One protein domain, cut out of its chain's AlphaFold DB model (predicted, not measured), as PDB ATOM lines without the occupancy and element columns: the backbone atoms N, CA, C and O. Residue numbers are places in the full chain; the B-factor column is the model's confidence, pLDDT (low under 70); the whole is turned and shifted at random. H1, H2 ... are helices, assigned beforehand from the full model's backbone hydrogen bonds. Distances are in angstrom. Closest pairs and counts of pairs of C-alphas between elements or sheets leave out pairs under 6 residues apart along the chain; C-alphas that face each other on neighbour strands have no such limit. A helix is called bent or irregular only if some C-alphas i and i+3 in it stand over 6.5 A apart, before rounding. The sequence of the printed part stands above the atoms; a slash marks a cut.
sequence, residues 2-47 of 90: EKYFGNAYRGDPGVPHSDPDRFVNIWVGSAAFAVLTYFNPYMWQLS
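This is residues 2 to 47 of the 90 residues of an uncharacterized protein of Glycine max (UniProt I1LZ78). One long helix, H2, makes a lone shaft, with an arm turned off at each end. At its first end the arm is the long link of residues 6 to 19 with the small helix H1 at its tip, and at its far end the short helix H3 turns off after a tight link; the shape is open, and H1, H2 and H3 each touch no helix. The printed part has 46 residues with three named helices, in the order H1, H2, H3, and no named strand; the class is all helix. The whole is extended, with a radius of gyration of the C-alphas of 15.0 A, and the C-alphas span 40 by 20 by 13 A along their three main axes, only just a rod.

The printed part begins with H1, residues 2 to 5, which starts at C-alpha 2 at (62.309, 60.881, -160.803) and measures 5.6 A from first to last C-alpha. Residues 6 to 19 follow with no named element. H2, residues 20 to 39, is the longest helix: it runs 28.9 A from C-alpha 20 at (53.386, 51.262, -173.502) to C-alpha 39 at (78.980, 38.898, -178.551). H3, residues 43 to 47, measures 7.8 A and ends at C-alpha 47 at (77.616, 40.697, -194.546). H3 is neither bent nor irregular, but only just: C-alphas 44 and 47 are 6.1 A apart.

H1 and H2 are apart, and a long link of 14 residues joins them. H1 and H3 are apart too. H2 and H3 are close but not clearly touching, with 2 pairs of C-alphas within 8 A; their closest C-alphas, those of Thr 37 and Met 43, are 6.7 A apart. The centres of H2 and H3 are 19.0 A apart. In H2 every O i to N i+4 pair is within hydrogen-bond range; in H3 the count is 0 of 1, beside 1 of 2 O i to N i+3 pairs, and H1 is too short for any O i to N i+4 pair.

The two C-alphas farthest apart, those of Lys 3 and Ser 47, are 44.5 A from each other. Residues 2 to 7, of which 2 to 5 belong to H1, stand free, and so do residues 27 to 47, of which 27 to 39 belong to H2 and 43 to 47 to H3. The link from H1 to H2 is long, and the link from H2 to H3, 3 residues, is tight. The printed part has no cut. The mean pLDDT of the printed part is 70.5, and 23 residues are under 70: residues 2 to 20, residue 22 and residues 45 to 47. The mean pLDDT is 53 in H1, 83 in H2 and 68 in H3.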
ATOM      1  N   GLU A   2      63.700  61.249-160.441       51.90
ATOM      2  CA  GLU A   2      62.309  60.881-160.803       51.90
ATOM      3  C   GLU A   2      61.405  62.052-161.231       51.90
ATOM      4  O   GLU A   2      60.556  61.888-162.101       51.90
ATOM      5  N   LYS A   3      61.594  63.256-160.676       53.93
ATOM      6  CA  LYS A   3      60.688  64.391-160.933       53.93
ATOM      7  C   LYS A   3      60.849  65.036-162.318       53.93
ATOM      8  O   LYS A   3      59.894  65.610-162.825       53.93
ATOM      9  N   TYR A   4      62.034  64.934-162.927       54.73
ATOM     10  CA  TYR A   4      62.308  65.511-164.252       54.73
ATOM     11  C   TYR A   4      62.026  64.528-165.392       54.73
ATOM     12  O   TYR A   4      61.542  64.937-166.441       54.73
ATOM     13  N   PHE A   5      62.258  63.232-165.177       49.83
ATOM     14  CA  PHE A   5      62.029  62.212-166.205       49.83
ATOM     15  C   PHE A   5      60.657  61.527-166.086       49.83
ATOM     16  O   PHE A   5      60.172  60.961-167.057       49.83
ATOM     17  N   GLY A   6      59.975  61.623-164.941       53.55
ATOM     18  CA  GLY A   6      58.695  60.945-164.719       53.55
ATOM     19  C   GLY A   6      57.512  61.470-165.543       53.55
ATOM     20  O   GLY A   6      56.560  60.721-165.743       53.55
ATOM     21  N   ASN A   7      57.553  62.720-166.026       54.89
ATOM     22  CA  ASN A   7      56.485  63.297-166.859       54.89
ATOM     23  C   ASN A   7      56.721  63.114-168.365       54.89
ATOM     24  O   ASN A   7      55.764  62.890-169.095       54.89
ATOM     25  N   ALA A   8      57.972  63.165-168.834       55.87
ATOM     26  CA  ALA A   8      58.287  63.027-170.261       55.87
ATOM     27  C   ALA A   8      58.038  61.604-170.799       55.87
ATOM     28  O   ALA A   8      57.793  61.427-171.986       55.87
ATOM     29  N   TYR A   9      58.072  60.595-169.923       52.14
ATOM     30  CA  TYR A   9      57.927  59.181-170.283       52.14
ATOM     31  C   TYR A   9      56.553  58.587-169.939       52.14
ATOM     32  O   TYR A   9      56.369  57.377-170.029       52.14
ATOM     33  N   ARG A  10      55.578  59.411-169.528       54.13
ATOM     34  CA  ARG A  10      54.292  58.933-168.996       54.13
ATOM     35  C   ARG A  10      53.145  58.845-170.003       54.13
ATOM     36  O   ARG A  10      52.003  58.723-169.574       54.13
ATOM     37  N   GLY A  11      53.424  58.868-171.304       52.51
ATOM     38  CA  GLY A  11      52.353  58.722-172.292       52.51
ATOM     39  C   GLY A  11      51.784  60.043-172.794       52.51
ATOM     40  O   GLY A  11      50.571  60.126-172.935       52.51
ATOM     41  N   ASP A  12      52.606  61.074-173.052       55.55
ATOM     42  CA  ASP A  12      52.131  62.180-173.897       55.55
ATOM     43  C   ASP A  12      51.797  61.590-175.282       55.55
ATOM     44  O   ASP A  12      52.723  61.113-175.957       55.55
ATOM     45  N   PRO A  13      50.514  61.576-175.707       55.61
ATOM     46  CA  PRO A  13      50.103  60.973-176.974       55.61
ATOM     47  C   PRO A  13      50.747  61.659-178.187       55.61
ATOM     48  O   PRO A  13      50.741  61.102-179.283       55.61
ATOM     49  N   GLY A  14      51.300  62.867-178.011       62.24
ATOM     50  CA  GLY A  14      52.027  63.598-179.048       62.24
ATOM     51  C   GLY A  14      53.457  63.106-179.295       62.24
ATOM     52  O   GLY A  14      54.056  63.470-180.307       62.24
ATOM     53  N   VAL A  15      54.019  62.276-178.410       60.92
ATOM     54  CA  VAL A  15      55.384  61.753-178.544       60.92
ATOM     55  C   VAL A  15      55.305  60.310-179.071       60.92
ATOM     56  O   VAL A  15      54.831  59.435-178.346       60.92
ATOM     57  N   PRO A  16      55.780  60.008-180.302       60.32
ATOM     58  CA  PRO A  16      55.514  58.743-181.014       60.32
ATOM     59  C   PRO A  16      56.039  57.451-180.355       60.32
ATOM     60  O   PRO A  16      55.991  56.380-180.968       60.32
ATOM     61  N   HIS A  17      56.624  57.543-179.163       59.24
ATOM     62  CA  HIS A  17      57.311  56.467-178.444       59.24
ATOM     63  C   HIS A  17      56.720  56.227-177.046       59.24
ATOM     64  O   HIS A  17      57.230  55.382-176.316       59.24
ATOM     65  N   SER A  18      55.674  56.969-176.668       58.85
ATOM     66  CA  SER A  18      55.104  56.930-175.317       58.85
ATOM     67  C   SER A  18      54.016  55.872-175.130       58.85
ATOM     68  O   SER A  18      53.542  55.686-174.010       58.85
ATOM     69  N   ASP A  19      53.624  55.175-176.201       66.66
ATOM     70  CA  ASP A  19      52.708  54.040-176.109       66.66
ATOM     71  C   ASP A  19      53.397  52.892-175.355       66.66
ATOM     72  O   ASP A  19      54.486  52.470-175.765       66.66
ATOM     73  N   PRO A  20      52.788  52.338-174.292       68.26
ATOM     74  CA  PRO A  20      53.386  51.262-173.502       68.26
ATOM     75  C   PRO A  20      53.822  50.057-174.349       68.26
ATOM     76  O   PRO A  20      54.922  49.539-174.165       68.26
ATOM     77  N   ASP A  21      53.017  49.671-175.341       70.63
ATOM     78  CA  ASP A  21      53.336  48.567-176.255       70.63
ATOM     79  C   ASP A  21      54.536  48.886-177.163       70.63
ATOM     80  O   ASP A  21      55.364  48.017-177.454       70.63
ATOM     81  N   ARG A  22      54.685  50.149-177.591       68.26
ATOM     82  CA  ARG A  22      55.864  50.587-178.354       68.26
ATOM     83  C   ARG A  22      57.099  50.637-177.469       68.26
ATOM     84  O   ARG A  22      58.165  50.238-177.928       68.26
ATOM     85  N   PHE A  23      56.963  51.066-176.218       70.98
ATOM     86  CA  PHE A  23      58.070  51.093-175.268       70.98
ATOM     87  C   PHE A  23      58.635  49.688-175.028       70.98
ATOM     88  O   PHE A  23      59.848  49.502-175.117       70.98
ATOM     89  N   VAL A  24      57.775  48.685-174.816       75.45
ATOM     90  CA  VAL A  24      58.207  47.284-174.651       75.45
ATOM     91  C   VAL A  24      58.917  46.775-175.908       75.45
ATOM     92  O   VAL A  24      60.014  46.226-175.805       75.45
ATOM     93  N   ASN A  25      58.352  47.008-177.096       78.22
ATOM     94  CA  ASN A  25      58.976  46.598-178.359       78.22
ATOM     95  C   ASN A  25      60.346  47.253-178.587       78.22
ATOM     96  O   ASN A  25      61.290  46.576-178.998       78.22
ATOM     97  N   ILE A  26      60.477  48.550-178.288       81.46
ATOM     98  CA  ILE A  26      61.754  49.269-178.382       81.46
ATOM     99  C   ILE A  26      62.759  48.670-177.399       81.46
ATOM    100  O   ILE A  26      63.891  48.390-177.783       81.46
ATOM    101  N   TRP A  27      62.348  48.417-176.155       82.26
ATOM    102  CA  TRP A  27      63.238  47.888-175.124       82.26
ATOM    103  C   TRP A  27      63.751  46.486-175.467       82.26
ATOM    104  O   TRP A  27      64.950  46.229-175.369       82.26
ATOM    105  N   VAL A  28      62.872  45.602-175.948       87.17
ATOM    106  CA  VAL A  28      63.250  44.260-176.418       87.17
ATOM    107  C   VAL A  28      64.198  44.350-177.614       87.17
ATOM    108  O   VAL A  28      65.224  43.670-177.625       87.17
ATOM    109  N   GLY A  29      63.909  45.218-178.589       87.00
ATOM    110  CA  GLY A  29      64.779  45.435-179.747       87.00
ATOM    111  C   GLY A  29      66.168  45.947-179.355       87.00
ATOM    112  O   GLY A  29      67.178  45.414-179.815       87.00
ATOM    113  N   SER A  30      66.236  46.932-178.455       88.39
ATOM    114  CA  SER A  30      67.496  47.471-177.935       88.39
ATOM    115  C   SER A  30      68.282  46.436-177.130       88.39
ATOM    116  O   SER A  30      69.489  46.313-177.328       88.39
ATOM    117  N   ALA A  31      67.620  45.660-176.266       92.58
ATOM    118  CA  ALA A  31      68.266  44.603-175.495       92.58
ATOM    119  C   ALA A  31      68.819  43.496-176.407       92.58
ATOM    120  O   ALA A  31      69.970  43.091-176.252       92.58
ATOM    121  N   ALA A  32      68.045  43.060-177.406       91.46
ATOM    122  CA  ALA A  32      68.498  42.081-178.389       91.46
ATOM    123  C   ALA A  32      69.706  42.596-179.188       91.46
ATOM    124  O   ALA A  32      70.701  41.885-179.327       91.46
ATOM    125  N   PHE A  33      69.664  43.849-179.656       86.52
ATOM    126  CA  PHE A  33      70.786  44.464-180.364       86.52
ATOM    127  C   PHE A  33      72.034  44.588-179.477       86.52
ATOM    128  O   PHE A  33      73.138  44.289-179.931       86.52
ATOM    129  N   ALA A  34      71.878  44.958-178.201       89.77
ATOM    130  CA  ALA A  34      72.984  45.055-177.249       89.77
ATOM    131  C   ALA A  34      73.646  43.693-176.993       89.77
ATOM    132  O   ALA A  34      74.869  43.592-176.999       89.77
ATOM    133  N   VAL A  35      72.857  42.629-176.832       91.16
ATOM    134  CA  VAL A  35      73.385  41.266-176.679       91.16
ATOM    135  C   VAL A  35      74.136  40.829-177.941       91.16
ATOM    136  O   VAL A  35      75.265  40.350-177.849       91.16
ATOM    137  N   LEU A  36      73.548  41.033-179.123       86.60
ATOM    138  CA  LEU A  36      74.171  40.656-180.395       86.60
ATOM    139  C   LEU A  36      75.494  41.393-180.632       86.60
ATOM    140  O   LEU A  36      76.484  40.773-181.016       86.60
ATOM    141  N   THR A  37      75.528  42.696-180.355       85.49
ATOM    142  CA  THR A  37      76.739  43.517-180.496       85.49
ATOM    143  C   THR A  37      77.771  43.257-179.403       85.49
ATOM    144  O   THR A  37      78.963  43.366-179.673       85.49
ATOM    145  N   TYR A  38      77.362  42.846-178.201       87.01
ATOM    146  CA  TYR A  38      78.297  42.414-177.160       87.01
ATOM    147  C   TYR A  38      79.056  41.146-177.570       87.01
ATOM    148  O   TYR A  38      80.278  41.088-177.448       87.01
ATOM    149  N   PHE A  39      78.348  40.140-178.095       85.11
ATOM    150  CA  PHE A  39      78.980  38.898-178.551       85.11
ATOM    151  C   PHE A  39      79.707  39.049-179.887       85.11
ATOM    152  O   PHE A  39      80.681  38.340-180.138       85.11
ATOM    153  N   ASN A  40      79.239  39.945-180.754       78.35
ATOM    154  CA  ASN A  40      79.818  40.145-182.070       78.35
ATOM    155  C   ASN A  40      79.931  41.646-182.384       78.35
ATOM    156  O   ASN A  40      79.111  42.194-183.118       78.35
ATOM    157  N   PRO A  41      80.945  42.347-181.846       79.85
ATOM    158  CA  PRO A  41      81.061  43.801-181.985       79.85
ATOM    159  C   PRO A  41      81.204  44.264-183.436       79.85
ATOM    160  O   PRO A  41      80.921  45.417-183.736       79.85
ATOM    161  N   TYR A  42      81.576  43.364-184.347       78.22
ATOM    162  CA  TYR A  42      81.759  43.624-185.769       78.22
ATOM    163  C   TYR A  42      80.644  43.006-186.621       78.22
ATOM    164  O   TYR A  42      80.913  42.465-187.690       78.22
ATOM    165  N   MET A  43      79.377  43.081-186.187       73.38
ATOM    166  CA  MET A  43      78.244  42.540-186.961       73.38
ATOM    167  C   MET A  43      78.213  43.018-188.422       73.38
ATOM    168  O   MET A  43      77.805  42.265-189.299       73.38
ATOM    169  N   TRP A  44      78.688  44.231-188.718       71.31
ATOM    170  CA  TRP A  44      78.778  44.740-190.094       71.31
ATOM    171  C   TRP A  44      79.795  43.995-190.974       71.31
ATOM    172  O   TRP A  44      79.785  44.166-192.187       71.31
ATOM    173  N   GLN A  45      80.673  43.174-190.395       67.17
ATOM    174  CA  GLN A  45      81.565  42.286-191.140       67.17
ATOM    175  C   GLN A  45      80.872  40.976-191.540       67.17
ATOM    176  O   GLN A  45      81.316  40.335-192.490       67.17
ATOM    177  N   LEU A  46      79.768  40.590-190.885       63.10
ATOM    178  CA  LEU A  46      79.031  39.361-191.215       63.10
ATOM    179  C   LEU A  46      78.478  39.383-192.646       63.10
ATOM    180  O   LEU A  46      78.393  38.332-193.276       63.10
ATOM    181  N   SER A  47      78.150  40.562-193.185       64.62
ATOM    182  CA  SER A  47      77.616  40.697-194.546       64.62
ATOM    183  C   SER A  47      78.632  40.353-195.642       64.62
ATOM    184  O   SER A  47      78.221  39.941-196.721       64.62
TER     185      SER A  47